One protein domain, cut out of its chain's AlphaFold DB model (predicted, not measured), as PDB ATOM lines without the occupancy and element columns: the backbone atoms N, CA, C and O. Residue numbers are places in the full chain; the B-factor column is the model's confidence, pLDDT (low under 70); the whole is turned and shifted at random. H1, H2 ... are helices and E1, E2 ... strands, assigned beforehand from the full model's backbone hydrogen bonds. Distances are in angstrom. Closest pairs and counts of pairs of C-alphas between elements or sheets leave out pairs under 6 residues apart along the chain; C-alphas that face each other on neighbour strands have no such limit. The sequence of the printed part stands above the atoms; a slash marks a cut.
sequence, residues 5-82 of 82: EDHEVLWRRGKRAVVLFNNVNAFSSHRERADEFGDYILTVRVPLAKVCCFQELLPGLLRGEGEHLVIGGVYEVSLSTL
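What this domain is: This is residues 5 to 82 of the 82 residues of an uncharacterized protein of Ectothiorhodospira haloalkaliphila (UniProt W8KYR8). Two long strands, E2 and E5, run side by side and bend sharply together, making an arch of twisted sheet. One leg of the arch is widened by E1 beside the first part of E2 and by E3 beside the last part of E5; E4 is beside the first part of E5 in the other leg, and the short helix H1 is near the open end. The printed part has 78 residues, with one named helix and five named strands, which follow along the chain as E1, E2, H1, E3, E4 and E5; the sheet is branched, with the antiparallel neighbour pairs E1 and E2, E2 and E5, E3 and E5, and E4 and E5, and the class is mostly strand. The whole is compact, with a radius of gyration of the C-alphas of 12.8 A, yet only just elongated, with spans of 39 by 26 by 18 A.

Where its parts are: E1 takes residues 8 to 13, 14.7 A long, and begins at C-alpha 8 at (-19.881, -4.776, -35.147). E2 takes residues 16 to 28, 19.0 A from end to end, and bends by 123 degrees at residue 23. H1 takes residues 31 to 34. E3 takes residues 40 to 44, 12.9 A, and E4 residues 51 to 54. E5, the longest strand, takes residues 67 to 81, 20.7 A, bends by 130 degrees at residue 71 and ends at C-alpha 81 at (-26.699, 9.447, -24.259).

How they stand to each other: E1 and E2 form an antiparallel hairpin, with N 18 and O 11 2.8 A apart. E1 is on one side of E2, beside residues 16 to 20, and E5 is on the other side, beside residues 16 to 28. E2 and E5 are antiparallel, with N 19 and O 75 2.9 A apart and N 68 and O 27 2.8 A apart. On the other side of E5 from E2, its pairing is staggered: E3 is beside residues 77 to 81, with N 41 and O 80 2.8 A apart, and E4 is beside residues 68 to 70, with N 52 and O 69 2.8 A apart. Both pairs are antiparallel, and E4 and E5 form a hairpin. E3 and E4 are apart. H1 only grazes the sheet with its residues 31 to 34; its closest C-alphas to E3 are those of Ala 34 and Ile 41, 6.2 A apart. H1 is too short for an O i to N i+4 pair.

The domain as a whole: The C-alphas of Arg 13 and Gly 60 are the two farthest apart, at 39.5 A. The printed part has no cut. The link from E4 to E5, residues 55 to 66, is long. The mean pLDDT of the printed part is 77.9; it is under 70 at residues 5 to 6, 30 to 39, 54 to 66 and 82.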
ATOM      1  N   GLU A   5     -24.919   0.979 -34.222       58.50
ATOM      2  CA  GLU A   5     -25.479   0.032 -35.195       58.50
ATOM      3  C   GLU A   5     -24.654  -0.085 -36.484       58.50
ATOM      4  O   GLU A   5     -24.736  -1.105 -37.163       58.50
ATOM      5  N   ASP A   6     -23.815   0.911 -36.786       65.75
ATOM      6  CA  ASP A   6     -22.899   0.885 -37.932       65.75
ATOM      7  C   ASP A   6     -21.608   0.100 -37.624       65.75
ATOM      8  O   ASP A   6     -20.776  -0.127 -38.507       65.75
ATOM      9  N   HIS A   7     -21.426  -0.324 -36.369       73.31
ATOM     10  CA  HIS A   7     -20.261  -1.068 -35.915       73.31
ATOM     11  C   HIS A   7     -20.625  -2.475 -35.445       73.31
ATOM     12  O   HIS A   7     -21.667  -2.718 -34.837       73.31
ATOM     13  N   GLU A   8     -19.714  -3.423 -35.662       86.06
ATOM     14  CA  GLU A   8     -19.881  -4.776 -35.147       86.06
ATOM     15  C   GLU A   8     -19.670  -4.785 -33.624       86.06
ATOM     16  O   GLU A   8     -18.566  -4.571 -33.110       86.06
ATOM     17  N   VAL A   9     -20.758  -5.015 -32.885       89.38
ATOM     18  CA  VAL A   9     -20.756  -5.099 -31.420       89.38
ATOM     19  C   VAL A   9     -20.522  -6.547 -30.999       89.38
ATOM     20  O   VAL A   9     -21.419  -7.383 -31.073       89.38
ATOM     21  N   LEU A  10     -19.324  -6.831 -30.496       91.25
ATOM     22  CA  LEU A  10     -18.933  -8.165 -30.035       91.25
ATOM     23  C   LEU A  10     -19.528  -8.501 -28.660       91.25
ATOM     24  O   LEU A  10     -19.744  -9.666 -28.332       91.25
ATOM     25  N   TRP A  11     -19.774  -7.482 -27.831       93.00
ATOM     26  CA  TRP A  11     -20.378  -7.638 -26.508       93.00
ATOM     27  C   TRP A  11     -21.007  -6.332 -26.018       93.00
ATOM     28  O   TRP A  11     -20.488  -5.253 -26.295       93.00
ATOM     29  N   ARG A  12     -22.087  -6.404 -25.228       90.44
ATOM     30  CA  ARG A  12     -22.699  -5.229 -24.587       90.44
ATOM     31  C   ARG A  12     -23.320  -5.570 -23.236       90.44
ATOM     32  O   ARG A  12     -24.036  -6.558 -23.104       90.44
ATOM     33  N   ARG A  13     -23.118  -4.693 -22.247       90.19
ATOM     34  CA  ARG A  13     -23.821  -4.712 -20.956       90.19
ATOM     35  C   ARG A  13     -24.056  -3.288 -20.460       90.19
ATOM     36  O   ARG A  13     -23.130  -2.594 -20.043       90.19
ATOM     37  N   GLY A  14     -25.315  -2.854 -20.483       88.25
ATOM     38  CA  GLY A  14     -25.695  -1.492 -20.097       88.25
ATOM     39  C   GLY A  14     -24.982  -0.436 -20.951       88.25
ATOM     40  O   GLY A  14     -25.112  -0.435 -22.175       88.25
ATOM     41  N   LYS A  15     -24.216   0.442 -20.290       88.62
ATOM     42  CA  LYS A  15     -23.433   1.531 -20.901       88.62
ATOM     43  C   LYS A  15     -22.009   1.128 -21.311       88.62
ATOM     44  O   LYS A  15     -21.202   2.001 -21.600       88.62
ATOM     45  N   ARG A  16     -21.668  -0.163 -21.312       91.50
ATOM     46  CA  ARG A  16     -20.375  -0.657 -21.810       91.50
ATOM     47  C   ARG A  16     -20.575  -1.609 -22.973       91.50
ATOM     48  O   ARG A  16     -21.502  -2.421 -22.948       91.50
ATOM     49  N   ALA A  17     -19.687  -1.531 -23.952       92.69
ATOM     50  CA  ALA A  17     -19.659  -2.444 -25.082       92.69
ATOM     51  C   ALA A  17     -18.223  -2.762 -25.505       92.69
ATOM     52  O   ALA A  17     -17.297  -2.011 -25.211       92.69
ATOM     53  N   VAL A  18     -18.057  -3.879 -26.205       93.75
ATOM     54  CA  VAL A  18     -16.856  -4.199 -26.971       93.75
ATOM     55  C   VAL A  18     -17.231  -4.099 -28.437       93.75
ATOM     56  O   VAL A  18     -18.155  -4.777 -28.887       93.75
ATOM     57  N   VAL A  19     -16.530  -3.234 -29.158       92.69
ATOM     58  CA  VAL A  19     -16.824  -2.892 -30.549       92.69
ATOM     59  C   VAL A  19     -15.605  -3.204 -31.404       92.69
ATOM     60  O   VAL A  19     -14.470  -2.920 -31.011       92.69
ATOM     61  N   LEU A  20     -15.842  -3.800 -32.570       92.56
ATOM     62  CA  LEU A  20     -14.849  -3.929 -33.622       92.56
ATOM     63  C   LEU A  20     -14.939  -2.704 -34.534       92.56
ATOM     64  O   LEU A  20     -15.871  -2.548 -35.322       92.56
ATOM     65  N   PHE A  21     -13.945  -1.832 -34.420       91.00
ATOM     66  CA  PHE A  21     -13.775  -0.698 -35.313       91.00
ATOM     67  C   PHE A  21     -13.044  -1.129 -36.591       91.00
ATOM     68  O   PHE A  21     -12.089  -1.911 -36.541       91.00
ATOM     69  N   ASN A  22     -13.480  -0.608 -37.738       85.44
ATOM     70  CA  ASN A  22     -12.869  -0.894 -39.039       85.44
ATOM     71  C   ASN A  22     -11.467  -0.256 -39.155       85.44
ATOM     72  O   ASN A  22     -11.011   0.399 -38.227       85.44
ATOM     73  N   ASN A  23     -10.779  -0.425 -40.283       85.12
ATOM     74  CA  ASN A  23      -9.365  -0.063 -40.476       85.12
ATOM     75  C   ASN A  23      -8.901   1.267 -39.840       85.12
ATOM     76  O   ASN A  23      -7.895   1.262 -39.128       85.12
ATOM     77  N   VAL A  24      -9.598   2.384 -40.076       84.88
ATOM     78  CA  VAL A  24      -9.228   3.718 -39.568       84.88
ATOM     79  C   VAL A  24     -10.484   4.478 -39.163       84.88
ATOM     80  O   VAL A  24     -11.431   4.556 -39.938       84.88
ATOM     81  N   ASN A  25     -10.471   5.067 -37.966       84.75
ATOM     82  CA  ASN A  25     -11.623   5.759 -37.387       84.75
ATOM     83  C   ASN A  25     -11.195   7.135 -36.888       84.75
ATOM     84  O   ASN A  25     -10.112   7.280 -36.321       84.75
ATOM     85  N   ALA A  26     -12.052   8.130 -37.089       83.81
ATOM     86  CA  ALA A  26     -11.854   9.470 -36.560       83.81
ATOM     87  C   ALA A  26     -12.556   9.598 -35.202       83.81
ATOM     88  O   ALA A  26     -13.742   9.297 -35.082       83.81
ATOM     89  N   PHE A  27     -11.823  10.059 -34.191       84.12
ATOM     90  CA  PHE A  27     -12.362  10.412 -32.879       84.12
ATOM     91  C   PHE A  27     -12.064  11.877 -32.568       84.12
ATOM     92  O   PHE A  27     -10.979  12.376 -32.860       84.12
ATOM     93  N   SER A  28     -13.009  12.553 -31.921       79.75
ATOM     94  CA  SER A  28     -12.783  13.871 -31.325       79.75
ATOM     95  C   SER A  28     -12.396  13.713 -29.856       79.75
ATOM     96  O   SER A  28     -12.972  12.894 -29.142       79.75
ATOM     97  N   SER A  29     -11.448  14.524 -29.383       73.88
ATOM     98  CA  SER A  29     -11.177  14.679 -27.945       73.88
ATOM     99  C   SER A  29     -12.162  15.629 -27.245       73.88
ATOM    100  O   SER A  29     -12.178  15.696 -26.016       73.88
ATOM    101  N   HIS A  30     -12.996  16.343 -28.007       68.81
ATOM    102  CA  HIS A  30     -13.965  17.317 -27.507       68.81
ATOM    103  C   HIS A  30     -15.378  16.736 -27.548       68.81
ATOM    104  O   HIS A  30     -15.894  16.425 -28.625       68.81
ATOM    105  N   ARG A  31     -16.004  16.624 -26.369       64.88
ATOM    106  CA  ARG A  31     -17.349  16.053 -26.195       64.88
ATOM    107  C   ARG A  31     -18.424  16.848 -26.937       64.88
ATOM    108  O   ARG A  31     -19.230  16.236 -27.615       64.88
ATOM    109  N   GLU A  32     -18.356  18.179 -26.898       54.47
ATOM    110  CA  GLU A  32     -19.343  19.083 -27.519       54.47
ATOM    111  C   GLU A  32     -19.493  18.878 -29.037       54.47
ATOM    112  O   GLU A  32     -20.538  19.176 -29.600       54.47
ATOM    113  N   ARG A  33     -18.473  18.322 -29.711       56.41
ATOM    114  CA  ARG A  33     -18.530  17.982 -31.145       56.41
ATOM    115  C   ARG A  33     -18.966  16.551 -31.442       56.41
ATOM    116  O   ARG A  33     -19.368  16.264 -32.563       56.41
ATOM    117  N   ALA A  34     -18.914  15.655 -30.458       54.59
ATOM    118  CA  ALA A  34     -19.518  14.332 -30.591       54.59
ATOM    119  C   ALA A  34     -21.057  14.399 -30.535       54.59
ATOM    120  O   ALA A  34     -21.715  13.435 -30.921       54.59
ATOM    121  N   ASP A  35     -21.610  15.542 -30.109       53.06
ATOM    122  CA  ASP A  35     -23.046  15.771 -29.950       53.06
ATOM    123  C   ASP A  35     -23.784  16.048 -31.272       53.06
ATOM    124  O   ASP A  35     -25.012  16.001 -31.324       53.06
ATOM    125  N   GLU A  36     -23.059  16.296 -32.368       50.12
ATOM    126  CA  GLU A  36     -23.661  16.601 -33.673       50.12
ATOM    127  C   GLU A  36     -24.194  15.356 -34.412       50.12
ATOM    128  O   GLU A  36     -24.888  15.492 -35.423       50.12
ATOM    129  N   PHE A  37     -23.904  14.135 -33.935       53.28
ATOM    130  CA  PHE A  37     -24.201  12.903 -34.672       53.28
ATOM    131  C   PHE A  37     -24.653  11.726 -33.778       53.28
ATOM    132  O   PHE A  37     -23.829  11.007 -33.225       53.28
ATOM    133  N   GLY A  38     -25.965  11.445 -33.766       58.97
ATOM    134  CA  GLY A  38     -26.564  10.204 -33.237       58.97
ATOM    135  C   GLY A  38     -27.039  10.264 -31.776       58.97
ATOM    136  O   GLY A  38     -26.831  11.249 -31.087       58.97
ATOM    137  N   ASP A  39     -27.687   9.197 -31.295       65.56
ATOM    138  CA  ASP A  39     -28.277   9.143 -29.938       65.56
ATOM    139  C   ASP A  39     -27.253   8.848 -28.817       65.56
ATOM    140  O   ASP A  39     -27.581   8.908 -27.627       65.56
ATOM    141  N   TYR A  40     -26.017   8.475 -29.179       70.56
ATOM    142  CA  TYR A  40     -24.996   7.987 -28.248       70.56
ATOM    143  C   TYR A  40     -23.594   8.503 -28.582       70.56
ATOM    144  O   TYR A  40     -23.121   8.371 -29.705       70.56
ATOM    145  N   ILE A  41     -22.873   8.938 -27.552       82.38
ATOM    146  CA  ILE A  41     -21.441   9.240 -27.599       82.38
ATOM    147  C   ILE A  41     -20.664   7.988 -27.181       82.38
ATOM    148  O   ILE A  41     -20.832   7.484 -26.063       82.38
ATOM    149  N   LEU A  42     -19.783   7.503 -28.060       86.75
ATOM    150  CA  LEU A  42     -18.845   6.420 -27.760       86.75
ATOM    151  C   LEU A  42     -17.532   7.003 -27.229       86.75
ATOM    152  O   LEU A  42     -16.812   7.702 -27.936       86.75
ATOM    153  N   THR A  43     -17.188   6.671 -25.987       89.69
ATOM    154  CA  THR A  43     -15.903   7.038 -25.376       89.69
ATOM    155  C   THR A  43     -14.990   5.823 -25.294       89.69
ATOM    156  O   THR A  43     -15.379   4.790 -24.746       89.69
ATOM    157  N   VAL A  44     -13.757   5.958 -25.782       91.56
ATOM    158  CA  VAL A  44     -12.754   4.888 -25.822       91.56
ATOM    159  C   VAL A  44     -11.413   5.370 -25.270       91.56
ATOM    160  O   VAL A  44     -11.059   6.542 -25.388       91.56
ATOM    161  N   ARG A  45     -10.639   4.459 -24.671       91.56
ATOM    162  CA  ARG A  45      -9.225   4.690 -24.346       91.56
ATOM    163  C   ARG A  45      -8.352   4.076 -25.433       91.56
ATOM    164  O   ARG A  45      -8.263   2.855 -25.535       91.56
ATOM    165  N   VAL A  46      -7.708   4.920 -26.231       90.44
ATOM    166  CA  VAL A  46      -6.870   4.487 -27.355       90.44
ATOM    167  C   VAL A  46      -5.410   4.368 -26.906       90.44
ATOM    168  O   VAL A  46      -4.858   5.342 -26.392       90.44
ATOM    169  N   PRO A  47      -4.743   3.213 -27.094       90.00
ATOM    170  CA  PRO A  47      -3.298   3.118 -26.909       90.00
ATOM    171  C   PRO A  47      -2.567   4.056 -27.875       90.00
ATOM    172  O   PRO A  47      -2.873   4.051 -29.063       90.00
ATOM    173  N   LEU A  48      -1.555   4.792 -27.407       86.38
ATOM    174  CA  LEU A  48      -0.819   5.756 -28.244       86.38
ATOM    175  C   LEU A  48      -0.254   5.136 -29.530       86.38
ATOM    176  O   LEU A  48      -0.305   5.757 -30.583       86.38
ATOM    177  N   ALA A  49       0.197   3.879 -29.476       89.06
ATOM    178  CA  ALA A  49       0.693   3.139 -30.643       89.06
ATOM    179  C   ALA A  49      -0.361   2.914 -31.748       89.06
ATOM    180  O   ALA A  49      -0.009   2.525 -32.858       89.06
ATOM    181  N   LYS A  50      -1.648   3.126 -31.450       88.81
ATOM    182  CA  LYS A  50      -2.756   3.032 -32.406       88.81
ATOM    183  C   LYS A  50      -3.229   4.396 -32.918       88.81
ATOM    184  O   LYS A  50      -4.167   4.438 -33.707       88.81
ATOM    185  N   VAL A  51      -2.608   5.500 -32.502       87.50
ATOM    186  CA  VAL A  51      -2.896   6.834 -33.043       87.50
ATOM    187  C   VAL A  51      -2.061   7.024 -34.311       87.50
ATOM    188  O   VAL A  51      -0.843   7.151 -34.242       87.50
ATOM    189  N   CYS A  52      -2.712   7.014 -35.476       80.31
ATOM    190  CA  CYS A  52      -2.047   7.184 -36.770       80.31
ATOM    191  C   CYS A  52      -1.644   8.632 -37.018       80.31
ATOM    192  O   CYS A  52      -0.531   8.912 -37.455       80.31
ATOM    193  N   CYS A  53      -2.587   9.549 -36.809       71.62
ATOM    194  CA  CYS A  53      -2.437  10.962 -37.126       71.62
ATOM    195  C   CYS A  53      -3.289  11.779 -36.158       71.62
ATOM    196  O   CYS A  53      -4.407  11.391 -35.828       71.62
ATOM    197  N   PHE A  54      -2.786  12.933 -35.750       69.81
ATOM    198  CA  PHE A  54      -3.550  13.940 -35.023       69.81
ATOM    199  C   PHE A  54      -3.134  15.315 -35.531       69.81
ATOM    200  O   PHE A  54      -2.066  15.462 -36.133       69.81
ATOM    201  N   GLN A  55      -4.006  16.305 -35.355       62.38
ATOM    202  CA  GLN A  55      -3.878  17.601 -36.023       62.38
ATOM    203  C   GLN A  55      -2.520  18.285 -35.785       62.38
ATOM    204  O   GLN A  55      -1.953  18.859 -36.711       62.38
ATOM    205  N   GLU A  56      -1.966  18.173 -34.577       61.94
ATOM    206  CA  GLU A  56      -0.679  18.783 -34.218       61.94
ATOM    207  C   GLU A  56       0.533  18.077 -34.859       61.94
ATOM    208  O   GLU A  56       1.590  18.688 -34.996       61.94
ATOM    209  N   LEU A  57       0.387  16.818 -35.293       62.78
ATOM    210  CA  LEU A  57       1.444  16.065 -35.980       62.78
ATOM    211  C   LEU A  57       1.453  16.309 -37.497       62.78
ATOM    212  O   LEU A  57       2.518  16.292 -38.110       62.78
ATOM    213  N   LEU A  58       0.282  16.525 -38.108       62.91
ATOM    214  CA  LEU A  58       0.121  16.737 -39.553       62.91
ATOM    215  C   LEU A  58      -0.695  18.010 -39.839       62.91
ATOM    216  O   LEU A  58      -1.868  17.923 -40.231       62.91
ATOM    217  N   PRO A  59      -0.089  19.200 -39.668       58.25
ATOM    218  CA  PRO A  59      -0.764  20.461 -39.940       58.25
ATOM    219  C   PRO A  59      -1.244  20.521 -41.400       58.25
ATOM    220  O   PRO A  59      -0.466  20.355 -42.337       58.25
ATOM    221  N   GLY A  60      -2.548  20.747 -41.593       59.09
ATOM    222  CA  GLY A  60      -3.187  20.908 -42.908       59.09
ATOM    223  C   GLY A  60      -3.860  19.659 -43.494       59.09
ATOM    224  O   GLY A  60      -4.659  19.806 -44.423       59.09
ATOM    225  N   LEU A  61      -3.603  18.459 -42.952       60.75
ATOM    226  CA  LEU A  61      -4.264  17.219 -43.393       60.75
ATOM    227  C   LEU A  61      -5.595  16.983 -42.666       60.75
ATOM    228  O   LEU A  61      -6.577  16.575 -43.282       60.75
ATOM    229  N   LEU A  62      -5.633  17.284 -41.367       59.22
ATOM    230  CA  LEU A  62      -6.835  17.221 -40.538       59.22
ATOM    231  C   LEU A  62      -7.378  18.644 -40.377       59.22
ATOM    232  O   LEU A  62      -6.709  19.513 -39.818       59.22
ATOM    233  N   ARG A  63      -8.559  18.897 -40.951       56.31
ATOM    234  CA  ARG A  63      -9.210  20.220 -40.953       56.31
ATOM    235  C   ARG A  63     -10.224  20.401 -39.815       56.31
ATOM    236  O   ARG A  63     -10.751  21.498 -39.672       56.31
ATOM    237  N   GLY A  64     -10.483  19.356 -39.028       57.00
ATOM    238  CA  GLY A  64     -11.283  19.423 -37.808       57.00
ATOM    239  C   GLY A  64     -10.429  19.780 -36.594       57.00
ATOM    240  O   GLY A  64      -9.280  19.361 -36.483       57.00
ATOM    241  N   GLU A  65     -10.983  20.562 -35.674       57.50
ATOM    242  CA  GLU A  65     -10.308  21.018 -34.452       57.50
ATOM    243  C   GLU A  65     -10.080  19.862 -33.435       57.50
ATOM    244  O   GLU A  65     -10.917  19.569 -32.590       57.50
ATOM    245  N   GLY A  66      -8.948  19.165 -33.445       64.00
ATOM    246  CA  GLY A  66      -8.636  18.129 -32.442       64.00
ATOM    247  C   GLY A  66      -9.174  16.731 -32.767       64.00
ATOM    248  O   GLY A  66      -9.430  15.923 -31.867       64.00
ATOM    249  N   GLU A  67      -9.342  16.433 -34.053       73.44
ATOM    250  CA  GLU A  67      -9.605  15.074 -34.528       73.44
ATOM    251  C   GLU A  67      -8.338  14.207 -34.483       73.44
ATOM    252  O   GLU A  67      -7.226  14.648 -34.787       73.44
ATOM    253  N   HIS A  68      -8.533  12.944 -34.115       81.25
ATOM    254  CA  HIS A  68      -7.507  11.914 -34.046       81.25
ATOM    255  C   HIS A  68      -7.910  10.762 -34.965       81.25
ATOM    256  O   HIS A  68      -8.990  10.190 -34.809       81.25
ATOM    257  N   LEU A  69      -7.032  10.395 -35.898       86.62
ATOM    258  CA  LEU A  69      -7.168   9.176 -36.687       86.62
ATOM    259  C   LEU A  69      -6.548   8.011 -35.929       86.62
ATOM    260  O   LEU A  69      -5.367   8.029 -35.567       86.62
ATOM    261  N   VAL A  70      -7.354   6.983 -35.715       89.25
ATOM    262  CA  VAL A  70      -7.037   5.835 -34.876       89.25
ATOM    263  C   VAL A  70      -7.155   4.553 -35.693       89.25
ATOM    264  O   VAL A  70      -8.140   4.349 -36.404       89.25
ATOM    265  N   ILE A  71      -6.161   3.671 -35.565       90.38
ATOM    266  CA  ILE A  71      -6.198   2.316 -36.124       90.38
ATOM    267  C   ILE A  71      -7.338   1.537 -35.472       90.38
ATOM    268  O   ILE A  71      -7.478   1.526 -34.248       90.38
ATOM    269  N   GLY A  72      -8.108   0.834 -36.293       90.56
ATOM    270  CA  GLY A  72      -9.186  -0.048 -35.877       90.56
ATOM    271  C   GLY A  72      -8.807  -1.233 -34.990       90.56
ATOM    272  O   GLY A  72      -7.766  -1.305 -34.326       90.56
ATOM    273  N   GLY A  73      -9.705  -2.209 -34.993       92.94
ATOM    274  CA  GLY A  73      -9.641  -3.407 -34.171       92.94
ATOM    275  C   GLY A  73     -10.613  -3.349 -32.999       92.94
ATOM    276  O   GLY A  73     -11.579  -2.593 -33.004       92.94
ATOM    277  N   VAL A  74     -10.367  -4.191 -32.000       94.69
ATOM    278  CA  VAL A  74     -11.288  -4.394 -30.878       94.69
ATOM    279  C   VAL A  74     -11.014  -3.396 -29.757       94.69
ATOM    280  O   VAL A  74      -9.873  -3.278 -29.300       94.69
ATOM    281  N   TYR A  75     -12.066  -2.720 -29.295       94.19
ATOM    282  CA  TYR A  75     -12.002  -1.752 -28.203       94.19
ATOM    283  C   TYR A  75     -13.163  -1.919 -27.223       94.19
ATOM    284  O   TYR A  75     -14.299  -2.165 -27.625       94.19
ATOM    285  N   GLU A  76     -12.881  -1.724 -25.934       94.56
ATOM    286  CA  GLU A  76     -13.924  -1.451 -24.945       94.56
ATOM    287  C   GLU A  76     -14.341   0.019 -25.062       94.56
ATOM    288  O   GLU A  76     -13.499   0.921 -25.063       94.56
ATOM    289  N   VAL A  77     -15.648   0.257 -25.136       92.56
ATOM    290  CA  VAL A  77     -16.243   1.588 -25.217       92.56
ATOM    291  C   VAL A  77     -17.262   1.793 -24.103       92.56
ATOM    292  O   VAL A  77     -17.958   0.868 -23.674       92.56
ATOM    293  N   SER A  78     -17.366   3.036 -23.643       91.44
ATOM    294  CA  SER A  78     -18.450   3.501 -22.777       91.44
ATOM    295  C   SER A  78     -19.441   4.327 -23.592       91.44
ATOM    296  O   SER A  78     -19.029   5.166 -24.386       91.44
ATOM    297  N   LEU A  79     -20.734   4.091 -23.378       88.25
ATOM    298  CA  LEU A  79     -21.827   4.801 -24.031       88.25
ATOM    299  C   LEU A  79     -22.448   5.813 -23.068       88.25
ATOM    300  O   LEU A  79     -22.893   5.451 -21.974       88.25
ATOM    301  N   SER A  80     -22.558   7.058 -23.505       84.38
ATOM    302  CA  SER A  80     -23.434   8.055 -22.885       84.38
ATOM    303  C   SER A  80     -24.461   8.526 -23.902       84.38
ATOM    304  O   SER A  80     -24.113   8.722 -25.058       84.38
ATOM    305  N   THR A  81     -25.712   8.693 -23.478       70.44
ATOM    306  CA  THR A  81     -26.699   9.447 -24.259       70.44
ATOM    307  C   THR A  81     -26.309  10.923 -24.268       70.44
ATOM    308  O   THR A  81     -25.582  11.360 -23.362       70.44
ATOM    309  N   LEU A  82     -26.784  11.649 -25.279       60.00
ATOM    310  CA  LEU A  82     -26.808  13.112 -25.260       60.00
ATOM    311  C   LEU A  82     -27.531  13.630 -24.007       60.00
ATOM    312  O   LEU A  82     -28.496  12.956 -23.563       60.00
TER     313      LEU A  82